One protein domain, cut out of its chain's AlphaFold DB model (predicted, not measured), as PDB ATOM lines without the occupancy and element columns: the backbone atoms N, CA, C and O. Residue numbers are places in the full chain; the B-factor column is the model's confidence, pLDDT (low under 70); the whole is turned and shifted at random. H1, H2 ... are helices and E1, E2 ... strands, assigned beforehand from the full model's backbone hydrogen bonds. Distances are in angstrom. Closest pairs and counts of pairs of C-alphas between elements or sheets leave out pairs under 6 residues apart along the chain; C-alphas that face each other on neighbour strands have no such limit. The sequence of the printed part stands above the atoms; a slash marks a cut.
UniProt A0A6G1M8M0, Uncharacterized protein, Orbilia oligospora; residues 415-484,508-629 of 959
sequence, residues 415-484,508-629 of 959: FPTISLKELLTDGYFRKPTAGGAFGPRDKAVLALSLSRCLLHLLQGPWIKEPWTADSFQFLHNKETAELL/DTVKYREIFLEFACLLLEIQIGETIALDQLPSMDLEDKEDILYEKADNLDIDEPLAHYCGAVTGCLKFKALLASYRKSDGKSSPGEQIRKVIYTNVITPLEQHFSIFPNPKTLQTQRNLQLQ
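What this domain is: This is residues 415 to 484 and 508 to 629 of the 959 residues of an uncharacterized protein of Orbilia oligospora (UniProt A0A6G1M8M0). Five helices, H2, H3, H4, H5 and H7, pack roughly along one another as a bundle, with H2, H3, H5 and H7 joined in a ring of contacts and H4 folded back beside H5 on the side of H3. A small sheet of three strands, E1, E2 and E3, lies off to one side of the bundle with the short H1 grazing it, and H6 packs at a slant on residues 509 to 516 of H3 and residues 594 to 599 of H7. The printed part has 192 residues, with seven named helices and three named strands in the order E1 H1 H2 E2 E3 H3 H4 H5 H6 H7; the sheet runs E1 E2 E3, antiparallel, and the class is mostly helix. The whole is compact, with a radius of gyration of the C-alphas of 16.9 A, and the C-alphas span 55 by 43 by 36 A.

How they stand to each other: E1, residues 416 to 419, is an edge strand and the antiparallel neighbour of E2, residues 472 to 477, with N 474 and O 418 2.9 A apart, within hydrogen-bond range. E2 and E3, residues 482 to 484, form an antiparallel hairpin, with N 477 and O 482 2.8 A apart, also within range. The pairing is staggered: E2 pairs with E1 over residues 473 to 475 and with E3 over 475 to 477. H1, residues 420 to 425, only grazes the sheet; its closest C-alphas to E2 are those of Leu 420 and Phe 472, 5.7 A apart. H2, residues 440 to 457, touches H3, residues 508 to 528, with its residues 440 to 447 alone, at a shallow tilt of 14 degrees, opposite ways; the closest C-alphas are those of Lys 443 and Ile 526, 6.4 A apart. H3 is the hub, touching four helices. H4, residues 542 to 554, touches it at a shallow tilt of 30 degrees, the same way, closest at the C-alphas of Cys 521 and Leu 549, 6.6 A apart. H4 and H5, residues 560 to 573, form a helical hairpin at 2 degrees, closest at the C-alphas of Glu 546 and Leu 573, 6.2 A apart. H6, residues 575 to 585, touches H3 at a steep tilt of 51 degrees, closest at the C-alphas of Arg 513 and Lys 576, 6.2 A apart. H7, residues 591 to 611, has a kink of 29 degrees near residue 603 and touches H5 with 27 pairs of C-alphas within 8 A, the closest being those of Ala 568 and Val 603, 4.1 A apart. H2 and H6 are apart. Every O i to N i+4 pair is within hydrogen-bond range in H1, H2, H3, H4 and H6, against 8 of 10 in H5 and 14 of 17 in H7.

Where its parts are: E1 begins at C-alpha 416, (10.890, -36.742, -20.888). H2 is 25.4 A long from first to last C-alpha, and E2 is 16.3 A. H3 begins at C-alpha 508, (37.638, -23.918, -10.222), and is 30.2 A long. H4 measures 18.3 A, H5 20.4 A and H6 15.3 A. H7, 28.6 A long, ends at C-alpha 611, (21.963, -47.733, -0.177).

The domain as a whole: The two C-alphas farthest apart, those of Glu 479 and Gly 587, are 56.3 A apart. Residues 485 to 507 are not printed, and C-alphas 484 and 508 stand 36.1 A apart across this cut. The links H1 to H2, H2 to E2 and H3 to H4 are long. After H7, residues 612 to 629 hold no named element, but residues 626 to 627 pair antiparallel with residues 482 to 483 of E3. The mean pLDDT of the printed part is 85.7; residues 535 to 540, 557 to 561, 615 to 623 and 629 are under 70.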
ATOM      1  N   PHE A 415       8.380 -39.592 -23.966       85.00
ATOM      2  CA  PHE A 415       9.592 -38.773 -23.903       85.00
ATOM      3  C   PHE A 415       9.623 -37.968 -22.589       85.00
ATOM      4  O   PHE A 415       8.577 -37.828 -21.941       85.00
ATOM      5  N   PRO A 416      10.791 -37.456 -22.154       88.31
ATOM      6  CA  PRO A 416      10.890 -36.742 -20.888       88.31
ATOM      7  C   PRO A 416      10.103 -35.429 -20.950       88.31
ATOM      8  O   PRO A 416      10.300 -34.633 -21.871       88.31
ATOM      9  N   THR A 417       9.177 -35.217 -20.011       89.31
ATOM     10  CA  THR A 417       8.301 -34.024 -20.022       89.31
ATOM     11  C   THR A 417       8.079 -33.405 -18.651       89.31
ATOM     12  O   THR A 417       8.220 -32.189 -18.540       89.31
ATOM     13  N   ILE A 418       7.781 -34.223 -17.641       92.62
ATOM     14  CA  ILE A 418       7.580 -33.809 -16.245       92.62
ATOM     15  C   ILE A 418       8.935 -33.550 -15.565       92.62
ATOM     16  O   ILE A 418       9.888 -34.295 -15.826       92.62
ATOM     17  N   SER A 419       9.070 -32.500 -14.747       94.88
ATOM     18  CA  SER A 419      10.331 -32.215 -14.029       94.88
ATOM     19  C   SER A 419      10.371 -32.824 -12.622       94.88
ATOM     20  O   SER A 419       9.337 -33.158 -12.043       94.88
ATOM     21  N   LEU A 420      11.568 -32.952 -12.038       95.75
ATOM     22  CA  LEU A 420      11.690 -33.316 -10.620       95.75
ATOM     23  C   LEU A 420      11.040 -32.250  -9.718       95.75
ATOM     24  O   LEU A 420      10.375 -32.603  -8.749       95.75
ATOM     25  N   LYS A 421      11.148 -30.962 -10.071       95.12
ATOM     26  CA  LYS A 421      10.485 -29.860  -9.351       95.12
ATOM     27  C   LYS A 421       8.961 -29.966  -9.381       95.12
ATOM     28  O   LYS A 421       8.322 -29.718  -8.363       95.12
ATOM     29  N   GLU A 422       8.383 -30.362 -10.512       94.62
ATOM     30  CA  GLU A 422       6.946 -30.623 -10.666       94.62
ATOM     31  C   GLU A 422       6.517 -31.775  -9.740       94.62
ATOM     32  O   GLU A 422       5.605 -31.613  -8.932       94.62
ATOM     33  N   LEU A 423       7.272 -32.882  -9.727       94.56
ATOM     34  CA  LEU A 423       7.010 -34.021  -8.836       94.56
ATOM     35  C   LEU A 423       7.176 -33.705  -7.336       94.56
ATOM     36  O   LEU A 423       6.451 -34.267  -6.511       94.56
ATOM     37  N   LEU A 424       8.116 -32.826  -6.976       94.44
ATOM     38  CA  LEU A 424       8.298 -32.315  -5.611       94.44
ATOM     39  C   LEU A 424       7.155 -31.375  -5.203       94.44
ATOM     40  O   LEU A 424       6.609 -31.519  -4.113       94.44
ATOM     41  N   THR A 425       6.762 -30.449  -6.083       93.12
ATOM     42  CA  THR A 425       5.690 -29.466  -5.833       93.12
ATOM     43  C   THR A 425       4.336 -30.152  -5.651       93.12
ATOM     44  O   THR A 425       3.605 -29.849  -4.708       93.12
ATOM     45  N   ASP A 426       4.034 -31.144  -6.491       90.88
ATOM     46  CA  ASP A 426       2.829 -31.968  -6.365       90.88
ATOM     47  C   ASP A 426       2.875 -32.907  -5.145       90.88
ATOM     48  O   ASP A 426       1.847 -33.474  -4.761       90.88
ATOM     49  N   GLY A 427       4.042 -33.086  -4.517       89.00
ATOM     50  CA  GLY A 427       4.237 -33.886  -3.308       89.00
ATOM     51  C   GLY A 427       4.435 -35.389  -3.534       89.00
ATOM     52  O   GLY A 427       4.360 -36.148  -2.569       89.00
ATOM     53  N   TYR A 428       4.725 -35.853  -4.758       90.88
ATOM     54  CA  TYR A 428       4.971 -37.281  -5.031       90.88
ATOM     55  C   TYR A 428       6.196 -37.838  -4.291       90.88
ATOM     56  O   TYR A 428       6.300 -39.051  -4.123       90.88
ATOM     57  N   PHE A 429       7.103 -36.979  -3.821       92.25
ATOM     58  CA  PHE A 429       8.246 -37.370  -2.993       92.25
ATOM     59  C   PHE A 429       7.991 -37.275  -1.477       92.25
ATOM     60  O   PHE A 429       8.895 -37.596  -0.707       92.25
ATOM     61  N   ARG A 430       6.812 -36.860  -0.994       87.56
ATOM     62  CA  ARG A 430       6.511 -36.853   0.455       87.56
ATOM     63  C   ARG A 430       6.503 -38.278   1.045       87.56
ATOM     64  O   ARG A 430       6.558 -39.268   0.316       87.56
ATOM     65  N   LYS A 431       6.417 -38.416   2.377       79.06
ATOM     66  CA  LYS A 431       6.168 -39.729   3.016       79.06
ATOM     67  C   LYS A 431       4.850 -40.331   2.456       79.06
ATOM     68  O   LYS A 431       3.921 -39.561   2.201       79.06
ATOM     69  N   PRO A 432       4.703 -41.663   2.294       73.69
ATOM     70  CA  PRO A 432       3.475 -42.263   1.742       73.69
ATOM     71  C   PRO A 432       2.194 -41.915   2.515       73.69
ATOM     72  O   PRO A 432       1.133 -41.746   1.922       73.69
ATOM     73  N   THR A 433       2.305 -41.705   3.830       70.56
ATOM     74  CA  THR A 433       1.228 -41.209   4.706       70.56
ATOM     75  C   THR A 433       0.728 -39.801   4.357       70.56
ATOM     76  O   THR A 433      -0.377 -39.441   4.743       70.56
ATOM     77  N   ALA A 434       1.510 -39.020   3.608       70.56
ATOM     78  CA  ALA A 434       1.162 -37.701   3.078       70.56
ATOM     79  C   ALA A 434       0.888 -37.730   1.554       70.56
ATOM     80  O   ALA A 434       0.983 -36.704   0.877       70.56
ATOM     81  N   GLY A 435       0.570 -38.907   1.000       70.62
ATOM     82  CA  GLY A 435       0.211 -39.090  -0.411       70.62
ATOM     83  C   GLY A 435       1.392 -39.142  -1.387       70.62
ATOM     84  O   GLY A 435       1.177 -39.003  -2.592       70.62
ATOM     85  N   GLY A 436       2.620 -39.323  -0.892       81.38
ATOM     86  CA  GLY A 436       3.801 -39.533  -1.732       81.38
ATOM     87  C   GLY A 436       3.874 -40.945  -2.328       81.38
ATOM     88  O   GLY A 436       3.426 -41.917  -1.723       81.38
ATOM     89  N   ALA A 437       4.463 -41.051  -3.519       85.81
ATOM     90  CA  ALA A 437       4.564 -42.275  -4.314       85.81
ATOM     91  C   ALA A 437       6.014 -42.796  -4.458       85.81
ATOM     92  O   ALA A 437       6.217 -43.987  -4.695       85.81
ATOM     93  N   PHE A 438       7.027 -41.940  -4.277       87.62
ATOM     94  CA  PHE A 438       8.436 -42.351  -4.211       87.62
ATOM     95  C   PHE A 438       8.775 -42.851  -2.801       87.62
ATOM     96  O   PHE A 438       8.797 -42.076  -1.843       87.62
ATOM     97  N   GLY A 439       9.067 -44.147  -2.661       86.62
ATOM     98  CA  GLY A 439       9.476 -44.721  -1.380       86.62
ATOM     99  C   GLY A 439      10.914 -44.332  -0.998       86.62
ATOM    100  O   GLY A 439      11.689 -43.923  -1.866       86.62
ATOM    101  N   PRO A 440      11.334 -44.530   0.270       86.94
ATOM    102  CA  PRO A 440      12.724 -44.304   0.692       86.94
ATOM    103  C   PRO A 440      13.740 -45.057  -0.182       86.94
ATOM    104  O   PRO A 440      14.771 -44.510  -0.562       86.94
ATOM    105  N   ARG A 441      13.375 -46.280  -0.594       86.62
ATOM    106  CA  ARG A 441      14.095 -47.128  -1.557       86.62
ATOM    107  C   ARG A 441      14.395 -46.387  -2.869       86.62
ATOM    108  O   ARG A 441      15.520 -46.421  -3.350       86.62
ATOM    109  N   ASP A 442      13.406 -45.687  -3.425       89.75
ATOM    110  CA  ASP A 442      13.509 -44.996  -4.716       89.75
ATOM    111  C   ASP A 442      14.313 -43.702  -4.617       89.75
ATOM    112  O   ASP A 442      15.133 -43.418  -5.488       89.75
ATOM    113  N   LYS A 443      14.131 -42.961  -3.516       92.81
ATOM    114  CA  LYS A 443      14.955 -41.793  -3.173       92.81
ATOM    115  C   LYS A 443      16.433 -42.173  -3.077       92.81
ATOM    116  O   LYS A 443      17.274 -41.470  -3.631       92.81
ATOM    117  N   ALA A 444      16.742 -43.302  -2.436       91.75
ATOM    118  CA  ALA A 444      18.106 -43.798  -2.284       91.75
ATOM    119  C   ALA A 444      18.749 -44.201  -3.624       91.75
ATOM    120  O   ALA A 444      19.882 -43.787  -3.886       91.75
ATOM    121  N   VAL A 445      18.036 -44.934  -4.501       91.00
ATOM    122  CA  VAL A 445      18.541 -45.231  -5.862       91.00
ATOM    123  C   VAL A 445      18.784 -43.928  -6.627       91.00
ATOM    124  O   VAL A 445      19.870 -43.735  -7.172       91.00
ATOM    125  N   LEU A 446      17.804 -43.016  -6.645       94.19
ATOM    126  CA  LEU A 446      17.874 -41.760  -7.393       94.19
ATOM    127  C   LEU A 446      19.047 -40.884  -6.924       94.19
ATOM    128  O   LEU A 446      19.841 -40.432  -7.747       94.19
ATOM    129  N   ALA A 447      19.206 -40.690  -5.613       95.56
ATOM    130  CA  ALA A 447      20.294 -39.907  -5.031       95.56
ATOM    131  C   ALA A 447      21.682 -40.495  -5.348       95.56
ATOM    132  O   ALA A 447      22.602 -39.755  -5.715       95.56
ATOM    133  N   LEU A 448      21.843 -41.822  -5.256       93.88
ATOM    134  CA  LEU A 448      23.101 -42.498  -5.583       93.88
ATOM    135  C   LEU A 448      23.398 -42.453  -7.093       93.88
ATOM    136  O   LEU A 448      24.520 -42.122  -7.480       93.88
ATOM    137  N   SER A 449      22.398 -42.717  -7.937       92.94
ATOM    138  CA  SER A 449      22.475 -42.635  -9.404       92.94
ATOM    139  C   SER A 449      22.901 -41.236  -9.861       92.94
ATOM    140  O   SER A 449      23.907 -41.087 -10.566       92.94
ATOM    141  N   LEU A 450      22.221 -40.193  -9.369       95.31
ATOM    142  CA  LEU A 450      22.559 -38.795  -9.643       95.31
ATOM    143  C   LEU A 450      23.969 -38.440  -9.162       95.31
ATOM    144  O   LEU A 450      24.719 -37.819  -9.910       95.31
ATOM    145  N   SER A 451      24.374 -38.876  -7.966       95.25
ATOM    146  CA  SER A 451      25.712 -38.589  -7.420       95.25
ATOM    147  C   SER A 451      26.831 -39.259  -8.219       95.25
ATOM    148  O   SER A 451      27.876 -38.653  -8.472       95.25
ATOM    149  N   ARG A 452      26.610 -40.498  -8.673       93.81
ATOM    150  CA  ARG A 452      27.525 -41.216  -9.570       93.81
ATOM    151  C   ARG A 452      27.620 -40.519 -10.924       93.81
ATOM    152  O   ARG A 452      28.728 -40.255 -11.392       93.81
ATOM    153  N   CYS A 453      26.488 -40.147 -11.519       93.75
ATOM    154  CA  CYS A 453      26.462 -39.385 -12.766       93.75
ATOM    155  C   CYS A 453      27.166 -38.026 -12.625       93.75
ATOM    156  O   CYS A 453      27.972 -37.680 -13.487       93.75
ATOM    157  N   LEU A 454      26.955 -37.306 -11.519       93.62
ATOM    158  CA  LEU A 454      27.635 -36.046 -11.213       93.62
ATOM    159  C   LEU A 454      29.161 -36.234 -11.233       93.62
ATOM    160  O   LEU A 454      29.854 -35.539 -11.969       93.62
ATOM    161  N   LEU A 455      29.694 -37.227 -10.509       93.25
ATOM    162  CA  LEU A 455      31.129 -37.542 -10.509       93.25
ATOM    163  C   LEU A 455      31.656 -37.906 -11.906       93.25
ATOM    164  O   LEU A 455      32.749 -37.478 -12.290       93.25
ATOM    165  N   HIS A 456      30.924 -38.722 -12.664       91.12
ATOM    166  CA  HIS A 456      31.359 -39.185 -13.983       91.12
ATOM    167  C   HIS A 456      31.206 -38.124 -15.091       91.12
ATOM    168  O   HIS A 456      31.894 -38.239 -16.103       91.12
ATOM    169  N   LEU A 457      30.403 -37.072 -14.888       90.19
ATOM    170  CA  LEU A 457      30.176 -35.984 -15.853       90.19
ATOM    171  C   LEU A 457      30.762 -34.618 -15.430       90.19
ATOM    172  O   LEU A 457      30.715 -33.685 -16.226       90.19
ATOM    173  N   LEU A 458      31.333 -34.481 -14.222       85.38
ATOM    174  CA  LEU A 458      31.701 -33.193 -13.589       85.38
ATOM    175  C   LEU A 458      32.573 -32.252 -14.439       85.38
ATOM    176  O   LEU A 458      32.443 -31.034 -14.368       85.38
ATOM    177  N   GLN A 459      33.484 -32.823 -15.227       78.19
ATOM    178  CA  GLN A 459      34.410 -32.094 -16.107       78.19
ATOM    179  C   GLN A 459      33.875 -31.997 -17.548       78.19
ATOM    180  O   GLN A 459      34.637 -31.851 -18.506       78.19
ATOM    181  N   GLY A 460      32.561 -32.148 -17.706       79.62
ATOM    182  CA  GLY A 460      31.875 -32.229 -18.981       79.62
ATOM    183  C   GLY A 460      30.781 -31.179 -19.165       79.62
ATOM    184  O   GLY A 460      30.344 -30.521 -18.220       79.62
ATOM    185  N   PRO A 461      30.317 -31.003 -20.410       80.06
ATOM    186  CA  PRO A 461      29.426 -29.913 -20.785       80.06
ATOM    187  C   PRO A 461      28.002 -30.055 -20.232       80.06
ATOM    188  O   PRO A 461      27.264 -29.076 -20.256       80.06
ATOM    189  N   TRP A 462      27.629 -31.223 -19.700       85.00
ATOM    190  CA  TRP A 462      26.351 -31.475 -19.016       85.00
ATOM    191  C   TRP A 462      26.285 -30.877 -17.597       85.00
ATOM    192  O   TRP A 462      25.212 -30.841 -17.000       85.00
ATOM    193  N   ILE A 463      27.419 -30.392 -17.067       82.88
ATOM    194  CA  ILE A 463      27.539 -29.700 -15.771       82.88
ATOM    195  C   ILE A 463      28.253 -28.350 -16.000       82.88
ATOM    196  O   ILE A 463      29.316 -28.027 -15.456       82.88
ATOM    197  N   LYS A 464      27.675 -27.556 -16.912       73.88
ATOM    198  CA  LYS A 464      28.037 -26.141 -17.125       73.88
ATOM    199  C   LYS A 464      27.388 -25.217 -16.096       73.88
ATOM    200  O   LYS A 464      28.009 -24.235 -15.716       73.88
ATOM    201  N   GLU A 465      26.177 -25.555 -15.670       81.81
ATOM    202  CA  GLU A 465      25.377 -24.847 -14.672       81.81
ATOM    203  C   GLU A 465      25.086 -25.829 -13.517       81.81
ATOM    204  O   GLU A 465      25.085 -27.043 -13.766       81.81
ATOM    205  N   PRO A 466      24.892 -25.360 -12.269       87.81
ATOM    206  CA  PRO A 466      24.547 -26.231 -11.145       87.81
ATOM    207  C   PRO A 466      23.253 -27.017 -11.391       87.81
ATOM    208  O   PRO A 466      22.326 -26.528 -12.035       87.81
ATOM    209  N   TRP A 467      23.185 -28.244 -10.874       92.19
ATOM    210  CA  TRP A 467      22.012 -29.105 -11.019       92.19
ATOM    211  C   TRP A 467      20.971 -28.817  -9.932       92.19
ATOM    212  O   TRP A 467      21.227 -29.027  -8.750       92.19
ATOM    213  N   THR A 468      19.781 -28.402 -10.361       91.69
ATOM    214  CA  THR A 468      18.595 -28.112  -9.531       91.69
ATOM    215  C   THR A 468      17.433 -29.045  -9.891       91.69
ATOM    216  O   THR A 468      17.481 -29.720 -10.923       91.69
ATOM    217  N   ALA A 469      16.338 -29.056  -9.125       92.94
ATOM    218  CA  ALA A 469      15.154 -29.863  -9.455       92.94
ATOM    219  C   ALA A 469      14.506 -29.551 -10.832       92.94
ATOM    220  O   ALA A 469      13.827 -30.408 -11.399       92.94
ATOM    221  N   ASP A 470      14.741 -28.371 -11.423       91.38
ATOM    222  CA  ASP A 470      14.318 -28.050 -12.803       91.38
ATOM    223  C   ASP A 470      15.226 -28.665 -13.887       91.38
ATOM    224  O   ASP A 470      14.851 -28.731 -15.060       91.38
ATOM    225  N   SER A 471      16.424 -29.128 -13.517       90.94
ATOM    226  CA  SER A 471      17.416 -29.680 -14.454       90.94
ATOM    227  C   SER A 471      17.066 -31.093 -14.940       90.94
ATOM    228  O   SER A 471      17.557 -31.520 -15.988       90.94
ATOM    229  N   PHE A 472      16.223 -31.808 -14.189       94.75
ATOM    230  CA  PHE A 472      15.920 -33.227 -14.370       94.75
ATOM    231  C   PHE A 472      14.497 -33.449 -14.878       94.75
ATOM    232  O   PHE A 472      13.545 -32.867 -14.359       94.75
ATOM    233  N   GLN A 473      14.352 -34.333 -15.864       94.94
ATOM    234  CA  GLN A 473      13.071 -34.685 -16.474       94.94
ATOM    235  C   GLN A 473      12.843 -36.198 -16.470       94.94
ATOM    236  O   GLN A 473      13.743 -36.954 -16.828       94.94
ATOM    237  N   PHE A 474      11.634 -36.647 -16.139       94.62
ATOM    238  CA  PHE A 474      11.271 -38.068 -16.179       94.62
ATOM    239  C   PHE A 474      10.440 -38.402 -17.420       94.62
ATOM    240  O   PHE A 474       9.685 -37.568 -17.935       94.62
ATOM    241  N   LEU A 475      10.576 -39.641 -17.899       92.44
ATOM    242  CA  LEU A 475       9.690 -40.213 -18.910       92.44
ATOM    243  C   LEU A 475       8.284 -40.320 -18.322       92.44
ATOM    244  O   LEU A 475       8.092 -41.016 -17.332       92.44
ATOM    245  N   HIS A 476       7.311 -39.656 -18.938       91.31
ATOM    246  CA  HIS A 476       5.920 -39.677 -18.487       91.31
ATOM    247  C   HIS A 476       5.019 -40.094 -19.648       91.31
ATOM    248  O   HIS A 476       4.853 -39.354 -20.623       91.31
ATOM    249  N   ASN A 477       4.431 -41.286 -19.542       89.25
ATOM    250  CA  ASN A 477       3.370 -41.713 -20.435       89.25
ATOM    251  C   ASN A 477       2.059 -41.031 -20.031       89.25
ATOM    252  O   ASN A 477       1.405 -41.439 -19.074       89.25
ATOM    253  N   LYS A 478       1.665 -40.003 -20.784       85.19
ATOM    254  CA  LYS A 478       0.439 -39.233 -20.524       85.19
ATOM    255  C   LYS A 478      -0.853 -40.021 -20.760       85.19
ATOM    256  O   LYS A 478      -1.896 -39.592 -20.286       85.19
ATOM    257  N   GLU A 479      -0.797 -41.141 -21.485       85.38
ATOM    258  CA  GLU A 479      -1.971 -41.985 -21.751       85.38
ATOM    259  C   GLU A 479      -2.273 -42.936 -20.582       85.38
ATOM    260  O   GLU A 479      -3.440 -43.159 -20.271       85.38
ATOM    261  N   THR A 480      -1.242 -43.454 -19.898       83.94
ATOM    262  CA  THR A 480      -1.397 -44.280 -18.682       83.94
ATOM    263  C   THR A 480      -1.235 -43.494 -17.377       83.94
ATOM    264  O   THR A 480      -1.557 -44.023 -16.321       83.94
ATOM    265  N   ALA A 481      -0.796 -42.229 -17.435       86.56
ATOM    266  CA  ALA A 481      -0.368 -41.426 -16.282       86.56
ATOM    267  C   ALA A 481       0.738 -42.124 -15.461       86.56
ATOM    268  O   ALA A 481       0.695 -42.197 -14.233       86.56
ATOM    269  N   GLU A 482       1.736 -42.651 -16.170       90.06
ATOM    270  CA  GLU A 482       2.798 -43.495 -15.625       90.06
ATOM    271  C   GLU A 482       4.168 -42.851 -15.845       90.06
ATOM    272  O   GLU A 482       4.498 -42.433 -16.962       90.06
ATOM    273  N   LEU A 483       4.991 -42.801 -14.798       90.88
ATOM    274  CA  LEU A 483       6.416 -42.515 -14.931       90.88
ATOM    275  C   LEU A 483       7.166 -43.796 -15.288       90.88
ATOM    276  O   LEU A 483       6.970 -44.826 -14.641       90.88
ATOM    277  N   LEU A 484       8.056 -43.720 -16.274       89.12
ATOM    278  CA  LEU A 484       8.926 -44.825 -16.673       89.12
ATOM    279  C   LEU A 484      10.354 -44.558 -16.182       89.12
ATOM    280  O   LEU A 484      10.845 -43.438 -16.299       89.12
ATOM    281  N   ASP A 508      38.289 -22.595 -10.256       71.50
ATOM    282  CA  ASP A 508      37.638 -23.918 -10.222       71.50
ATOM    283  C   ASP A 508      36.969 -24.208  -8.864       71.50
ATOM    284  O   ASP A 508      35.873 -24.754  -8.787       71.50
ATOM    285  N   THR A 509      37.634 -23.821  -7.768       77.00
ATOM    286  CA  THR A 509      37.173 -24.063  -6.394       77.00
ATOM    287  C   THR A 509      35.852 -23.347  -6.067       77.00
ATOM    288  O   THR A 509      35.090 -23.864  -5.256       77.00
ATOM    289  N   VAL A 510      35.563 -22.196  -6.690       80.50
ATOM    290  CA  VAL A 510      34.284 -21.468  -6.549       80.50
ATOM    291  C   VAL A 510      33.204 -22.156  -7.377       80.50
ATOM    292  O   VAL A 510      32.202 -22.589  -6.815       80.50
ATOM    293  N   LYS A 511      33.459 -22.395  -8.670       84.44
ATOM    294  CA  LYS A 511      32.517 -23.091  -9.562       84.44
ATOM    295  C   LYS A 511      32.076 -24.450  -9.001       84.44
ATOM    296  O   LYS A 511      30.892 -24.779  -9.008       84.44
ATOM    297  N   TYR A 512      33.012 -25.257  -8.493       86.50
ATOM    298  CA  TYR A 512      32.655 -26.543  -7.889       86.50
ATOM    299  C   TYR A 512      31.919 -26.382  -6.552       86.50
ATOM    300  O   TYR A 512      31.059 -27.208  -6.266       86.50
ATOM    301  N   ARG A 513      32.178 -25.330  -5.758       88.06
ATOM    302  CA  ARG A 513      31.388 -25.042  -4.547       88.06
ATOM    303  C   ARG A 513      29.915 -24.834  -4.895       88.06
ATOM    304  O   ARG A 513      29.074 -25.482  -4.291       88.06
ATOM    305  N   GLU A 514      29.615 -23.997  -5.885       89.50
ATOM    306  CA  GLU A 514      28.239 -23.730  -6.335       89.50
ATOM    307  C   GLU A 514      27.538 -25.003  -6.827       89.50
ATOM    308  O   GLU A 514      26.413 -25.290  -6.422       89.50
ATOM    309  N   ILE A 515      28.233 -25.820  -7.629       91.38
ATOM    310  CA  ILE A 515      27.722 -27.122  -8.083       91.38
ATOM    311  C   ILE A 515      27.389 -28.034  -6.893       91.38
ATOM    312  O   ILE A 515      26.329 -28.654  -6.895       91.38
ATOM    313  N   PHE A 516      28.255 -28.120  -5.875       93.12
ATOM    314  CA  PHE A 516      27.988 -28.950  -4.694       93.12
ATOM    315  C   PHE A 516      26.953 -28.352  -3.740       93.12
ATOM    316  O   PHE A 516      26.277 -29.114  -3.055       93.12
ATOM    317  N   LEU A 517      26.773 -27.034  -3.727       92.81
ATOM    318  CA  LEU A 517      25.775 -26.368  -2.899       92.81
ATOM    319  C   LEU A 517      24.351 -26.624  -3.403       92.81
ATOM    320  O   LEU A 517      23.506 -27.103  -2.650       92.81
ATOM    321  N   GLU A 518      24.105 -26.409  -4.697       93.25
ATOM    322  CA  GLU A 518      22.805 -26.731  -5.300       93.25
ATOM    323  C   GLU A 518      22.558 -28.251  -5.317       93.25
ATOM    324  O   GLU A 518      21.430 -28.697  -5.119       93.25
ATOM    325  N   PHE A 519      23.609 -29.075  -5.426       96.06
ATOM    326  CA  PHE A 519      23.476 -30.528  -5.279       96.06
ATOM    327  C   PHE A 519      23.164 -30.966  -3.832       96.06
ATOM    328  O   PHE A 519      22.451 -31.948  -3.633       96.06
ATOM    329  N   ALA A 520      23.634 -30.240  -2.809       96.62
ATOM    330  CA  ALA A 520      23.209 -30.456  -1.422       96.62
ATOM    331  C   ALA A 520      21.724 -30.107  -1.235       96.62
ATOM    332  O   ALA A 520      20.998 -30.865  -0.592       96.62
ATOM    333  N   CYS A 521      21.272 -29.008  -1.849       95.75
ATOM    334  CA  CYS A 521      19.862 -28.628  -1.898       95.75
ATOM    335  C   CYS A 521      19.013 -29.726  -2.546       95.75
ATOM    336  O   CYS A 521      18.109 -30.252  -1.905       95.75
ATOM    337  N   LEU A 522      19.385 -30.175  -3.745       96.62
ATOM    338  CA  LEU A 522      18.726 -31.255  -4.479       96.62
ATOM    339  C   LEU A 522      18.591 -32.553  -3.660       96.62
ATOM    340  O   LEU A 522      17.536 -33.189  -3.672       96.62
ATOM    341  N   LEU A 523      19.645 -32.961  -2.944       97.12
ATOM    342  CA  LEU A 523      19.597 -34.144  -2.079       97.12
ATOM    343  C   LEU A 523      18.611 -33.959  -0.915       97.12
ATOM    344  O   LEU A 523      17.883 -34.900  -0.590       97.12
ATOM    345  N   LEU A 524      18.558 -32.769  -0.307       95.81
ATOM    346  CA  LEU A 524      17.584 -32.441   0.737       95.81
ATOM    347  C   LEU A 524      16.154 -32.376   0.185       95.81
ATOM    348  O   LEU A 524      15.261 -32.957   0.794       95.81
ATOM    349  N   GLU A 525      15.934 -31.767  -0.983       96.06
ATOM    350  CA  GLU A 525      14.632 -31.733  -1.666       96.06
ATOM    351  C   GLU A 525      14.105 -33.149  -1.935       96.06
ATOM    352  O   GLU A 525      12.979 -33.472  -1.555       96.06
ATOM    353  N   ILE A 526      14.934 -34.035  -2.504       96.12
ATOM    354  CA  ILE A 526      14.585 -35.447  -2.734       96.12
ATOM    355  C   ILE A 526      14.205 -36.141  -1.419       96.12
ATOM    356  O   ILE A 526      13.236 -36.906  -1.391       96.12
ATOM    357  N   GLN A 527      14.929 -35.886  -0.323       94.00
ATOM    358  CA  GLN A 527      14.720 -36.589   0.945       94.00
ATOM    359  C   GLN A 527      13.527 -36.066   1.756       94.00
ATOM    360  O   GLN A 527      12.716 -36.874   2.212       94.00
ATOM    361  N   ILE A 528      13.367 -34.747   1.873       91.38
ATOM    362  CA  ILE A 528      12.199 -34.091   2.484       91.38
ATOM    363  C   ILE A 528      10.945 -34.391   1.648       91.38
ATOM    364  O   ILE A 528       9.898 -34.764   2.179       91.38
ATOM    365  N   GLY A 529      11.085 -34.324   0.324       92.38
ATOM    366  CA  GLY A 529      10.016 -34.527  -0.646       92.38
ATOM    367  C   GLY A 529       9.280 -33.260  -1.063       92.38
ATOM    368  O   GLY A 529       8.155 -33.357  -1.548       92.38
ATOM    369  N   GLU A 530       9.908 -32.101  -0.866       91.69
ATOM    370  CA  GLU A 530       9.375 -30.764  -1.130       91.69
ATOM    371  C   GLU A 530      10.495 -29.858  -1.662       91.69
ATOM    372  O   GLU A 530      11.671 -30.106  -1.396       91.69
ATOM    373  N   THR A 531      10.145 -28.800  -2.395       92.44
ATOM    374  CA  THR A 531      11.123 -27.836  -2.925       92.44
ATOM    375  C   THR A 531      11.610 -26.859  -1.853       92.44
ATOM    376  O   THR A 531      10.786 -26.282  -1.137       92.44
ATOM    377  N   ILE A 532      12.913 -26.579  -1.784       89.50
ATOM    378  CA  ILE A 532      13.476 -25.598  -0.842       89.50
ATOM    379  C   ILE A 532      13.543 -24.229  -1.532       89.50
ATOM    380  O   ILE A 532      14.300 -24.018  -2.474       89.50
ATOM    381  N   ALA A 533      12.749 -23.273  -1.046       79.44
ATOM    382  CA  ALA A 533      12.528 -21.970  -1.681       79.44
ATOM    383  C   ALA A 533      13.691 -20.958  -1.519       79.44
ATOM    384  O   ALA A 533      13.475 -19.822  -1.097       79.44
ATOM    385  N   LEU A 534      14.922 -21.341  -1.882       76.88
ATOM    386  CA  LEU A 534      16.090 -20.445  -1.859       76.88
ATOM    387  C   LEU A 534      15.908 -19.229  -2.790       76.88
ATOM    388  O   LEU A 534      16.312 -18.126  -2.435       76.88
ATOM    389  N   ASP A 535      15.246 -19.414  -3.938       65.75
ATOM    390  CA  ASP A 535      15.002 -18.369  -4.950       65.75
ATOM    391  C   ASP A 535      14.022 -17.266  -4.498       65.75
ATOM    392  O   ASP A 535      13.909 -16.232  -5.156       65.75
ATOM    393  N   GLN A 536      13.268 -17.485  -3.412       59.38
ATOM    394  CA  GLN A 536      12.279 -16.525  -2.894       59.38
ATOM    395  C   GLN A 536      12.866 -15.570  -1.843       59.38
ATOM    396  O   GLN A 536      12.196 -14.631  -1.412       59.38
ATOM    397  N   LEU A 537      14.110 -15.805  -1.425       59.34
ATOM    398  CA  LEU A 537      14.830 -14.974  -0.467       59.34
ATOM    399  C   LEU A 537      15.599 -13.856  -1.203       59.34
ATOM    400  O   LEU A 537      16.015 -14.042  -2.349       59.34
ATOM    401  N   PRO A 538      15.792 -12.675  -0.582       62.28
ATOM    402  CA  PRO A 538      16.603 -11.613  -1.174       62.28
ATOM    403  C   PRO A 538      18.039 -12.105  -1.387       62.28
ATOM    404  O   PRO A 538      18.534 -12.853  -0.557       62.28
ATOM    405  N   SER A 539      18.687 -11.663  -2.474       62.09
ATOM    406  CA  SER A 539      20.017 -12.092  -2.957       62.09
ATOM    407  C   SER A 539      21.023 -12.494  -1.860       62.09
ATOM    408  O   SER A 539      21.835 -11.675  -1.431       62.09
ATOM    409  N   MET A 540      20.987 -13.767  -1.467       66.19
ATOM    410  CA  MET A 540      21.900 -14.379  -0.500       66.19
ATOM    411  C   MET A 540      23.260 -14.657  -1.138       66.19
ATOM    412  O   MET A 540      23.347 -14.890  -2.348       66.19
ATOM    413  N   ASP A 541      24.312 -14.691  -0.323       80.44
ATOM    414  CA  ASP A 541      25.583 -15.270  -0.745       80.44
ATOM    415  C   ASP A 541      25.575 -16.811  -0.615       80.44
ATOM    416  O   ASP A 541      24.555 -17.451  -0.331       80.44
ATOM    417  N   LEU A 542      26.714 -17.440  -0.917       79.31
ATOM    418  CA  LEU A 542      26.853 -18.898  -0.855       79.31
ATOM    419  C   LEU A 542      26.979 -19.400   0.591       79.31
ATOM    420  O   LEU A 542      26.671 -20.558   0.858       79.31
ATOM    421  N   GLU A 543      27.425 -18.542   1.505       81.50
ATOM    422  CA  GLU A 543      27.555 -18.811   2.929       81.50
ATOM    423  C   GLU A 543      26.157 -18.869   3.583       81.50
ATOM    424  O   GLU A 543      25.846 -19.878   4.207       81.50
ATOM    425  N   ASP A 544      25.276 -17.889   3.344       79.19
ATOM    426  CA  ASP A 544      23.858 -17.883   3.757       79.19
ATOM    427  C   ASP A 544      23.094 -19.114   3.223       79.19
ATOM    428  O   ASP A 544      22.335 -19.763   3.952       79.19
ATOM    429  N   LYS A 545      23.313 -19.474   1.947       81.81
ATOM    430  CA  LYS A 545      22.733 -20.686   1.338       81.81
ATOM    431  C   LYS A 545      23.234 -21.968   2.008       81.81
ATOM    432  O   LYS A 545      22.420 -22.840   2.311       81.81
ATOM    433  N   GLU A 546      24.543 -22.099   2.250       85.81
ATOM    434  CA  GLU A 546      25.103 -23.218   3.025       85.81
ATOM    435  C   GLU A 546      24.439 -23.292   4.408       85.81
ATOM    436  O   GLU A 546      24.041 -24.371   4.851       85.81
ATOM    437  N   ASP A 547      24.243 -22.142   5.052       80.06
ATOM    438  CA  ASP A 547      23.715 -22.031   6.407       80.06
ATOM    439  C   ASP A 547      22.244 -22.474   6.537       80.06
ATOM    440  O   ASP A 547      21.898 -23.150   7.513       80.06
ATOM    441  N   ILE A 548      21.393 -22.163   5.553       84.81
ATOM    442  CA  ILE A 548      20.000 -22.648   5.487       84.81
ATOM    443  C   ILE A 548      19.950 -24.159   5.228       84.81
ATOM    444  O   ILE A 548      19.090 -24.856   5.768       84.81
ATOM    445  N   LEU A 549      20.867 -24.688   4.414       88.06
ATOM    446  CA  LEU A 549      20.880 -26.111   4.077       88.06
ATOM    447  C   LEU A 549      21.439 -26.978   5.211       88.06
ATOM    448  O   LEU A 549      20.965 -28.098   5.381       88.06
ATOM    449  N   TYR A 550      22.342 -26.451   6.048       86.12
ATOM    450  CA  TYR A 550      22.645 -27.068   7.344       86.12
ATOM    451  C   TYR A 550      21.408 -27.115   8.243       86.12
ATOM    452  O   TYR A 550      21.061 -28.190   8.715       86.12
ATOM    453  N   GLU A 551      20.681 -26.005   8.409       82.12
ATOM    454  CA  GLU A 551      19.452 -25.994   9.217       82.12
ATOM    455  C   GLU A 551      18.414 -27.003   8.687       82.12
ATOM    456  O   GLU A 551      17.803 -27.730   9.466       82.12
ATOM    457  N   LYS A 552      18.259 -27.141   7.365       83.69
ATOM    458  CA  LYS A 552      17.381 -28.160   6.765       83.69
ATOM    459  C   LYS A 552      17.894 -29.598   6.897       83.69
ATOM    460  O   LYS A 552      17.063 -30.500   6.907       83.69
ATOM    461  N   ALA A 553      19.203 -29.822   7.006       84.94
ATOM    462  CA  ALA A 553      19.784 -31.140   7.268       84.94
ATOM    463  C   ALA A 553      19.681 -31.538   8.751       84.94
ATOM    464  O   ALA A 553      19.346 -32.682   9.047       84.94
ATOM    465  N   ASP A 554      19.921 -30.595   9.665       79.25
ATOM    466  CA  ASP A 554      19.878 -30.802  11.118       79.25
ATOM    467  C   ASP A 554      18.435 -30.979  11.638       79.25
ATOM    468  O   ASP A 554      18.221 -31.653  12.641       79.25
ATOM    469  N   ASN A 555      17.438 -30.418  10.937       77.75
ATOM    470  CA  ASN A 555      16.005 -30.622  11.207       77.75
ATOM    471  C   ASN A 555      15.403 -31.853  10.489       77.75
ATOM    472  O   ASN A 555      14.180 -32.017  10.474       77.75
ATOM    473  N   LEU A 556      16.218 -32.720   9.873       79.62
ATOM    474  CA  LEU A 556      15.749 -34.052   9.483       79.62
ATOM    475  C   LEU A 556      15.624 -34.944  10.722       79.62
ATOM    476  O   LEU A 556      16.430 -34.881  11.642       79.62
ATOM    477  N   ASP A 557      14.628 -35.820  10.705       69.38
ATOM    478  CA  ASP A 557      14.422 -36.856  11.717       69.38
ATOM    479  C   ASP A 557      15.456 -37.978  11.485       69.38
ATOM    480  O   ASP A 557      15.263 -38.846  10.626       69.38
ATOM    481  N   ILE A 558      16.635 -37.871  12.118       66.69
ATOM    482  CA  ILE A 558      17.800 -38.725  11.816       66.69
ATOM    483  C   ILE A 558      17.749 -40.046  12.596       66.69
ATOM    484  O   ILE A 558      18.501 -40.255  13.550       66.69
ATOM    485  N   ASP A 559      16.932 -40.983  12.115       68.56
ATOM    486  CA  ASP A 559      17.145 -42.407  12.395       68.56
ATOM    487  C   ASP A 559      18.545 -42.845  11.906       68.56
ATOM    488  O   ASP A 559      19.073 -42.310  10.922       68.56
ATOM    489  N   GLU A 560      19.134 -43.875  12.525       64.06
ATOM    490  CA  GLU A 560      20.461 -44.407  12.153       64.06
ATOM    491  C   GLU A 560      20.621 -44.694  10.637       64.06
ATOM    492  O   GLU A 560      21.644 -44.295  10.066       64.06
ATOM    493  N   PRO A 561      19.621 -45.249   9.912       68.56
ATOM    494  CA  PRO A 561      19.709 -45.411   8.461       68.56
ATOM    495  C   PRO A 561      19.855 -44.107   7.669       68.56
ATOM    496  O   PRO A 561      20.448 -44.106   6.585       68.56
ATOM    497  N   LEU A 562      19.324 -42.991   8.178       83.81
ATOM    498  CA  LEU A 562      19.361 -41.697   7.501       83.81
ATOM    499  C   LEU A 562      20.680 -40.946   7.731       83.81
ATOM    500  O   LEU A 562      21.076 -40.146   6.881       83.81
ATOM    501  N   ALA A 563      21.412 -41.251   8.807       86.00
ATOM    502  CA  ALA A 563      22.690 -40.612   9.133       86.00
ATOM    503  C   ALA A 563      23.705 -40.666   7.971       86.00
ATOM    504  O   ALA A 563      24.406 -39.689   7.702       86.00
ATOM    505  N   HIS A 564      23.730 -41.765   7.211       91.44
ATOM    506  CA  HIS A 564      24.562 -41.903   6.011       91.44
ATOM    507  C   HIS A 564      24.151 -40.955   4.863       91.44
ATOM    508  O   HIS A 564      25.015 -40.437   4.154       91.44
ATOM    509  N   TYR A 565      22.856 -40.665   4.700       94.25
ATOM    510  CA  TYR A 565      22.361 -39.698   3.712       94.25
ATOM    511  C   TYR A 565      22.698 -38.259   4.133       94.25
ATOM    512  O   TYR A 565      23.254 -37.490   3.344       94.25
ATOM    513  N   CYS A 566      22.458 -37.906   5.400       92.62
ATOM    514  CA  CYS A 566      22.842 -36.605   5.961       92.62
ATOM    515  C   CYS A 566      24.367 -36.390   5.923       92.62
ATOM    516  O   CYS A 566      24.836 -35.272   5.698       92.62
ATOM    517  N   GLY A 567      25.152 -37.465   6.045       93.19
ATOM    518  CA  GLY A 567      26.597 -37.467   5.818       93.19
ATOM    519  C   GLY A 567      26.991 -37.057   4.394       93.19
ATOM    520  O   GLY A 567      27.935 -36.286   4.229       93.19
ATOM    521  N   ALA A 568      26.242 -37.489   3.373       96.75
ATOM    522  CA  ALA A 568      26.472 -37.089   1.983       96.75
ATOM    523  C   ALA A 568      26.144 -35.609   1.732       96.75
ATOM    524  O   ALA A 568      26.953 -34.894   1.138       96.75
ATOM    525  N   VAL A 569      24.999 -35.133   2.243       96.62
ATOM    526  CA  VAL A 569      24.615 -33.706   2.216       96.62
ATOM    527  C   VAL A 569      25.695 -32.856   2.895       96.62
ATOM    528  O   VAL A 569      26.195 -31.890   2.319       96.62
ATOM    529  N   THR A 570      26.145 -33.278   4.078       94.25
ATOM    530  CA  THR A 570      27.249 -32.648   4.815       94.25
ATOM    531  C   THR A 570      28.559 -32.656   4.018       94.25
ATOM    532  O   THR A 570      29.308 -31.681   4.056       94.25
ATOM    533  N   GLY A 571      28.849 -33.726   3.271       95.44
ATOM    534  CA  GLY A 571      30.015 -33.821   2.391       95.44
ATOM    535  C   GLY A 571      29.982 -32.836   1.219       95.44
ATOM    536  O   GLY A 571      31.029 -32.295   0.855       95.44
ATOM    537  N   CYS A 572      28.795 -32.555   0.675       96.44
ATOM    538  CA  CYS A 572      28.580 -31.502  -0.314       96.44
ATOM    539  C   CYS A 572      28.793 -30.108   0.300       96.44
ATOM    540  O   CYS A 572      29.646 -29.358  -0.175       96.44
ATOM    541  N   LEU A 573      28.111 -29.792   1.409       94.06
ATOM    542  CA  LEU A 573      28.219 -28.488   2.086       94.06
ATOM    543  C   LEU A 573      29.640 -28.201   2.614       94.06
ATOM    544  O   LEU A 573      30.077 -27.055   2.655       94.06
ATOM    545  N   LYS A 574      30.415 -29.233   2.979       93.56
ATOM    546  CA  LYS A 574      31.814 -29.090   3.435       93.56
ATOM    547  C   LYS A 574      32.845 -29.197   2.306       93.56
ATOM    548  O   LYS A 574      34.044 -29.141   2.591       93.56
ATOM    549  N   PHE A 575      32.439 -29.305   1.034       93.06
ATOM    550  CA  PHE A 575      33.337 -29.571  -0.103       93.06
ATOM    551  C   PHE A 575      34.547 -28.617  -0.178       93.06
ATOM    552  O   PHE A 575      35.684 -29.075  -0.313       93.06
ATOM    553  N   LYS A 576      34.328 -27.303  -0.009       91.06
ATOM    554  CA  LYS A 576      35.368 -26.248   0.022       91.06
ATOM    555  C   LYS A 576      36.453 -26.544   1.071       91.06
ATOM    556  O   LYS A 576      37.647 -26.505   0.764       91.06
ATOM    557  N   ALA A 577      36.045 -26.903   2.289       90.50
ATOM    558  CA  ALA A 577      36.943 -27.228   3.399       90.50
ATOM    559  C   ALA A 577      37.617 -28.602   3.230       90.50
ATOM    560  O   ALA A 577      38.821 -28.734   3.458       90.50
ATOM    561  N   LEU A 578      36.871 -29.612   2.775       93.00
ATOM    562  CA  LEU A 578      37.370 -30.968   2.530       93.00
ATOM    563  C   LEU A 578      38.436 -30.992   1.426       93.00
ATOM    564  O   LEU A 578      39.479 -31.621   1.596       93.00
ATOM    565  N   LEU A 579      38.233 -30.251   0.333       91.44
ATOM    566  CA  LEU A 579      39.216 -30.107  -0.744       91.44
ATOM    567  C   LEU A 579      40.462 -29.332  -0.290       91.44
ATOM    568  O   LEU A 579      41.579 -29.716  -0.637       91.44
ATOM    569  N   ALA A 580      40.297 -28.280   0.518       90.31
ATOM    570  CA  ALA A 580      41.419 -27.550   1.110       90.31
ATOM    571  C   ALA A 580      42.223 -28.406   2.108       90.31
ATOM    572  O   ALA A 580      43.446 -28.284   2.171       90.31
ATOM    573  N   SER A 581      41.559 -29.292   2.858       89.69
ATOM    574  CA  SER A 581      42.206 -30.275   3.734       89.69
ATOM    575  C   SER A 581      42.965 -31.329   2.919       89.69
ATOM    576  O   SER A 581      44.169 -31.506   3.107       89.69
ATOM    577  N   TYR A 582      42.313 -31.937   1.920       88.38
ATOM    578  CA  TYR A 582      42.930 -32.956   1.067       88.38
ATOM    579  C   TYR A 582      44.179 -32.430   0.341       88.38
ATOM    580  O   TYR A 582      45.213 -33.095   0.333       88.38
ATOM    581  N   ARG A 583      44.127 -31.194  -0.180       89.94
ATOM    582  CA  ARG A 583      45.269 -30.497  -0.808       89.94
ATOM    583  C   ARG A 583      46.464 -30.277   0.130       89.94
ATOM    584  O   ARG A 583      47.588 -30.207  -0.356       89.94
ATOM    585  N   LYS A 584      46.248 -30.178   1.448       87.62
ATOM    586  CA  LYS A 584      47.333 -30.099   2.449       87.62
ATOM    587  C   LYS A 584      47.961 -31.471   2.727       87.62
ATOM    588  O   LYS A 584      49.147 -31.529   3.027       87.62
ATOM    589  N   SER A 585      47.189 -32.558   2.622       83.81
ATOM    590  CA  SER A 585      47.676 -33.932   2.843       83.81
ATOM    591  C   SER A 585      48.270 -34.613   1.602       83.81
ATOM    592  O   SER A 585      49.194 -35.411   1.736       83.81
ATOM    593  N   ASP A 586      47.764 -34.313   0.402       77.06
ATOM    594  CA  ASP A 586      48.194 -34.914  -0.867       77.06
ATOM    595  C   ASP A 586      48.464 -33.840  -1.933       77.06
ATOM    596  O   ASP A 586      47.599 -33.452  -2.724       77.06
ATOM    597  N   GLY A 587      49.719 -33.392  -1.965       73.06
ATOM    598  CA  GLY A 587      50.256 -32.518  -3.008       73.06
ATOM    599  C   GLY A 587      50.776 -33.248  -4.255       73.06
ATOM    600  O   GLY A 587      51.525 -32.636  -5.013       73.06
ATOM    601  N   LYS A 588      50.470 -34.541  -4.457       81.56
ATOM    602  CA  LYS A 588      50.957 -35.334  -5.606       81.56
ATOM    603  C   LYS A 588      49.872 -35.641  -6.639       81.56
ATOM    604  O   LYS A 588      50.184 -35.666  -7.828       81.56
ATOM    605  N   SER A 589      48.629 -35.874  -6.216       87.06
ATOM    606  CA  SER A 589      47.513 -36.105  -7.147       87.06
ATOM    607  C   SER A 589      47.143 -34.842  -7.936       87.06
ATOM    608  O   SER A 589      47.243 -33.719  -7.439       87.06
ATOM    609  N   SER A 590      46.662 -35.020  -9.171       87.44
ATOM    610  CA  SER A 590      46.201 -33.898 -10.005       87.44
ATOM    611  C   SER A 590      44.965 -33.201  -9.400       87.44
ATOM    612  O   SER A 590      44.174 -33.869  -8.733       87.44
ATOM    613  N   PRO A 591      44.710 -31.901  -9.669       84.31
ATOM    614  CA  PRO A 591      43.539 -31.201  -9.124       84.31
ATOM    615  C   PRO A 591      42.204 -31.893  -9.438       84.31
ATOM    616  O   PRO A 591      41.321 -31.949  -8.585       84.31
ATOM    617  N   GLY A 592      42.076 -32.481 -10.632       85.12
ATOM    618  CA  GLY A 592      40.907 -33.271 -11.016       85.12
ATOM    619  C   GLY A 592      40.774 -34.581 -10.233       85.12
ATOM    620  O   GLY A 592      39.668 -34.943  -9.839       85.12
ATOM    621  N   GLU A 593      41.880 -35.277  -9.958       88.62
ATOM    622  CA  GLU A 593      41.875 -36.492  -9.130       88.62
ATOM    623  C   GLU A 593      41.573 -36.172  -7.657       88.62
ATOM    624  O   GLU A 593      40.757 -36.867  -7.053       88.62
ATOM    625  N   GLN A 594      42.132 -35.084  -7.110       90.06
ATOM    626  CA  GLN A 594      41.809 -34.572  -5.770       90.06
ATOM    627  C   GLN A 594      40.299 -34.321  -5.623       90.06
ATOM    628  O   GLN A 594      39.674 -34.834  -4.696       90.06
ATOM    629  N   ILE A 595      39.697 -33.582  -6.563       89.75
ATOM    630  CA  ILE A 595      38.256 -33.286  -6.574       89.75
ATOM    631  C   ILE A 595      37.439 -34.584  -6.623       89.75
ATOM    632  O   ILE A 595      36.595 -34.814  -5.755       89.75
ATOM    633  N   ARG A 596      37.733 -35.483  -7.572       91.81
ATOM    634  CA  ARG A 596      37.037 -36.777  -7.707       91.81
ATOM    635  C   ARG A 596      37.166 -37.646  -6.452       91.81
ATOM    636  O   ARG A 596      36.191 -38.282  -6.052       91.81
ATOM    637  N   LYS A 597      38.331 -37.645  -5.794       92.69
ATOM    638  CA  LYS A 597      38.562 -38.373  -4.540       92.69
ATOM    639  C   LYS A 597      37.762 -37.781  -3.378       92.69
ATOM    640  O   LYS A 597      37.186 -38.550  -2.606       92.69
ATOM    641  N   VAL A 598      37.690 -36.454  -3.255       93.94
ATOM    642  CA  VAL A 598      36.884 -35.777  -2.224       93.94
ATOM    643  C   VAL A 598      35.403 -36.119  -2.390       93.94
ATOM    644  O   VAL A 598      34.786 -36.565  -1.425       93.94
ATOM    645  N   ILE A 599      34.862 -36.024  -3.608       94.00
ATOM    646  CA  ILE A 599      33.457 -36.356  -3.912       94.00
ATOM    647  C   ILE A 599      33.162 -37.826  -3.607       94.00
ATOM    648  O   ILE A 599      32.207 -38.133  -2.894       94.00
ATOM    649  N   TYR A 600      34.006 -38.747  -4.092       95.25
ATOM    650  CA  TYR A 600      33.803 -40.172  -3.840       95.25
ATOM    651  C   TYR A 600      33.797 -40.492  -2.343       95.25
ATOM    652  O   TYR A 600      32.947 -41.241  -1.876       95.25
ATOM    653  N   THR A 601      34.716 -39.900  -1.579       95.19
ATOM    654  CA  THR A 601      34.896 -40.234  -0.156       95.19
ATOM    655  C   THR A 601      33.819 -39.621   0.742       95.19
ATOM    656  O   THR A 601      33.444 -40.256   1.719       95.19
ATOM    657  N   ASN A 602      33.321 -38.419   0.427       96.19
ATOM    658  CA  ASN A 602      32.446 -37.660   1.333       96.19
ATOM    659  C   ASN A 602      30.984 -37.554   0.864       96.19
ATOM    660  O   ASN A 602      30.133 -37.231   1.678       96.19
ATOM    661  N   VAL A 603      30.681 -37.826  -0.412       96.75
ATOM    662  CA  VAL A 603      29.309 -37.771  -0.956       96.75
ATOM    663  C   VAL A 603      28.845 -39.159  -1.387       96.75
ATOM    664  O   VAL A 603      27.837 -39.664  -0.904       96.75
ATOM    665  N   ILE A 604      29.614 -39.826  -2.253       95.62
ATOM    666  CA  ILE A 604      29.190 -41.117  -2.817       95.62
ATOM    667  C   ILE A 604      29.388 -42.268  -1.834       95.62
ATOM    668  O   ILE A 604      28.504 -43.103  -1.744       95.62
ATOM    669  N   THR A 605      30.482 -42.327  -1.066       94.62
ATOM    670  CA  THR A 605      30.684 -43.420  -0.092       94.62
ATOM    671  C   THR A 605      29.576 -43.442   0.978       94.62
ATOM    672  O   THR A 605      29.052 -44.525   1.229       94.62
ATOM    673  N   PRO A 606      29.127 -42.302   1.549       94.94
ATOM    674  CA  PRO A 606      27.953 -42.298   2.423       94.94
ATOM    675  C   PRO A 606      26.645 -42.692   1.714       94.94
ATOM    676  O   PRO A 606      25.861 -43.436   2.292       94.94
ATOM    677  N   LEU A 607      26.419 -42.317   0.448       94.25
ATOM    678  CA  LEU A 607      25.243 -42.805  -0.296       94.25
ATOM    679  C   LEU A 607      25.328 -44.299  -0.652       94.25
ATOM    680  O   LEU A 607      24.310 -44.978  -0.625       94.25
ATOM    681  N   GLU A 608      26.520 -44.841  -0.918       91.38
ATOM    682  CA  GLU A 608      26.753 -46.286  -1.067       91.38
ATOM    683  C   GLU A 608      26.460 -47.027   0.250       91.38
ATOM    684  O   GLU A 608      25.895 -48.118   0.219       91.38
ATOM    685  N   GLN A 609      26.775 -46.424   1.403       89.75
ATOM    686  CA  GLN A 609      26.418 -46.962   2.720       89.75
ATOM    687  C   GLN A 609      24.908 -46.896   2.978       89.75
ATOM    688  O   GLN A 609      24.323 -47.927   3.284       89.75
ATOM    689  N   HIS A 610      24.260 -45.742   2.779       89.62
ATOM    690  CA  HIS A 610      22.804 -45.598   2.907       89.62
ATOM    691  C   HIS A 610      22.051 -46.584   1.998       89.62
ATOM    692  O   HIS A 610      21.089 -47.224   2.414       89.62
ATOM    693  N   PHE A 611      22.532 -46.774   0.767       86.06
ATOM    694  CA  PHE A 611      21.963 -47.733  -0.177       86.06
ATOM    695  C   PHE A 611      22.161 -49.197   0.253       86.06
ATOM    696  O   PHE A 611      21.321 -50.036  -0.058       86.06
ATOM    697  N   SER A 612      23.226 -49.509   1.006       83.44
ATOM    698  CA  SER A 612      23.508 -50.871   1.498       83.44
ATOM    699  C   SER A 612      22.552 -51.373   2.584       83.44
ATOM    700  O   SER A 612      22.561 -52.563   2.883       83.44
ATOM    701  N   ILE A 613      21.725 -50.482   3.141       81.62
ATOM    702  CA  ILE A 613      20.724 -50.789   4.173       81.62
ATOM    703  C   ILE A 613      19.464 -51.421   3.556       81.62
ATOM    704  O   ILE A 613      18.730 -52.140   4.229       81.62
ATOM    705  N   PHE A 614      19.203 -51.184   2.267       77.38
ATOM    706  CA  PHE A 614      18.049 -51.765   1.582       77.38
ATOM    707  C   PHE A 614      18.363 -53.193   1.104       77.38
ATOM    708  O   PHE A 614      19.362 -53.384   0.401       77.38
ATOM    709  N   PRO A 615      17.509 -54.193   1.400       61.81
ATOM    710  CA  PRO A 615      17.731 -55.563   0.954       61.81
ATOM    711  C   PRO A 615      17.687 -55.678  -0.576       61.81
ATOM    712  O   PRO A 615      16.978 -54.942  -1.278       61.81
ATOM    713  N   ASN A 616      18.464 -56.641  -1.079       63.75
ATOM    714  CA  ASN A 616      18.637 -56.956  -2.496       63.75
ATOM    715  C   ASN A 616      19.065 -55.764  -3.401       63.75
ATOM    716  O   ASN A 616      18.469 -55.555  -4.460       63.75
ATOM    717  N   PRO A 617      20.167 -55.028  -3.104       55.34
ATOM    718  CA  PRO A 617      20.616 -53.839  -3.855       55.34
ATOM    719  C   PRO A 617      20.883 -54.046  -5.358       55.34
ATOM    720  O   PRO A 617      20.985 -53.075  -6.105       55.34
ATOM    721  N   LYS A 618      20.970 -55.297  -5.830       55.66
ATOM    722  CA  LYS A 618      21.082 -55.638  -7.257       55.66
ATOM    723  C   LYS A 618      19.734 -55.629  -7.990       55.66
ATOM    724  O   LYS A 618      19.716 -55.321  -9.177       55.66
ATOM    725  N   THR A 619      18.614 -55.926  -7.321       51.50
ATOM    726  CA  THR A 619      17.276 -55.793  -7.938       51.50
ATOM    727  C   THR A 619      16.818 -54.336  -7.965       51.50
ATOM    728  O   THR A 619      16.075 -53.947  -8.862       51.50
ATOM    729  N   LEU A 620      17.341 -53.499  -7.061       52.59
ATOM    730  CA  LEU A 620      17.080 -52.054  -7.009       52.59
ATOM    731  C   LEU A 620      17.550 -51.288  -8.253       52.59
ATOM    732  O   LEU A 620      17.057 -50.199  -8.509       52.59
ATOM    733  N   GLN A 621      18.490 -51.849  -9.019       56.28
ATOM    734  CA  GLN A 621      18.967 -51.293 -10.289       56.28
ATOM    735  C   GLN A 621      18.135 -51.757 -11.505       56.28
ATOM    736  O   GLN A 621      18.521 -51.508 -12.647       56.28
ATOM    737  N   THR A 622      17.008 -52.448 -11.291       61.66
ATOM    738  CA  THR A 622      16.066 -52.791 -12.370       61.66
ATOM    739  C   THR A 622      15.081 -51.650 -12.631       61.66
ATOM    740  O   THR A 622      14.694 -50.924 -11.721       61.66
ATOM    741  N   GLN A 623      14.686 -51.486 -13.896       69.25
ATOM    742  CA  GLN A 623      13.834 -50.389 -14.361       69.25
ATOM    743  C   GLN A 623      12.476 -50.387 -13.640       69.25
ATOM    744  O   GLN A 623      11.635 -51.255 -13.884       69.25
ATOM    745  N   ARG A 624      12.250 -49.394 -12.771       82.12
ATOM    746  CA  ARG A 624      10.984 -49.215 -12.050       82.12
ATOM    747  C   ARG A 624      10.100 -48.163 -12.718       82.12
ATOM    748  O   ARG A 624      10.528 -47.030 -12.928       82.12
ATOM    749  N   ASN A 625       8.839 -48.520 -12.945       87.81
ATOM    750  CA  ASN A 625       7.778 -47.580 -13.305       87.81
ATOM    751  C   ASN A 625       6.931 -47.210 -12.073       87.81
ATOM    752  O   ASN A 625       6.951 -47.914 -11.058       87.81
ATOM    753  N   LEU A 626       6.170 -46.119 -12.169       86.56
ATOM    754  CA  LEU A 626       5.307 -45.618 -11.097       86.56
ATOM    755  C   LEU A 626       4.003 -45.050 -11.673       86.56
ATOM    756  O   LEU A 626       4.038 -44.133 -12.491       86.56
ATOM    757  N   GLN A 627       2.857 -45.575 -11.236       85.19
ATOM    758  CA  GLN A 627       1.539 -45.057 -11.612       85.19
ATOM    759  C   GLN A 627       1.213 -43.819 -10.767       85.19
ATOM    760  O   GLN A 627       1.259 -43.868  -9.539       85.19
ATOM    761  N   LEU A 628       0.875 -42.695 -11.405       80.06
ATOM    762  CA  LEU A 628       0.581 -41.439 -10.701       80.06
ATOM    763  C   LEU A 628      -0.832 -41.422 -10.086       80.06
ATOM    764  O   LEU A 628      -1.095 -40.645  -9.168       80.06
ATOM    765  N   GLN A 629      -1.742 -42.281 -10.564       69.38
ATOM    766  CA  GLN A 629      -3.150 -42.307 -10.132       69.38
ATOM    767  C   GLN A 629      -3.387 -43.015  -8.785       69.38
ATOM    768  O   GLN A 629      -4.387 -42.726  -8.124       69.38
TER     769      GLN A 629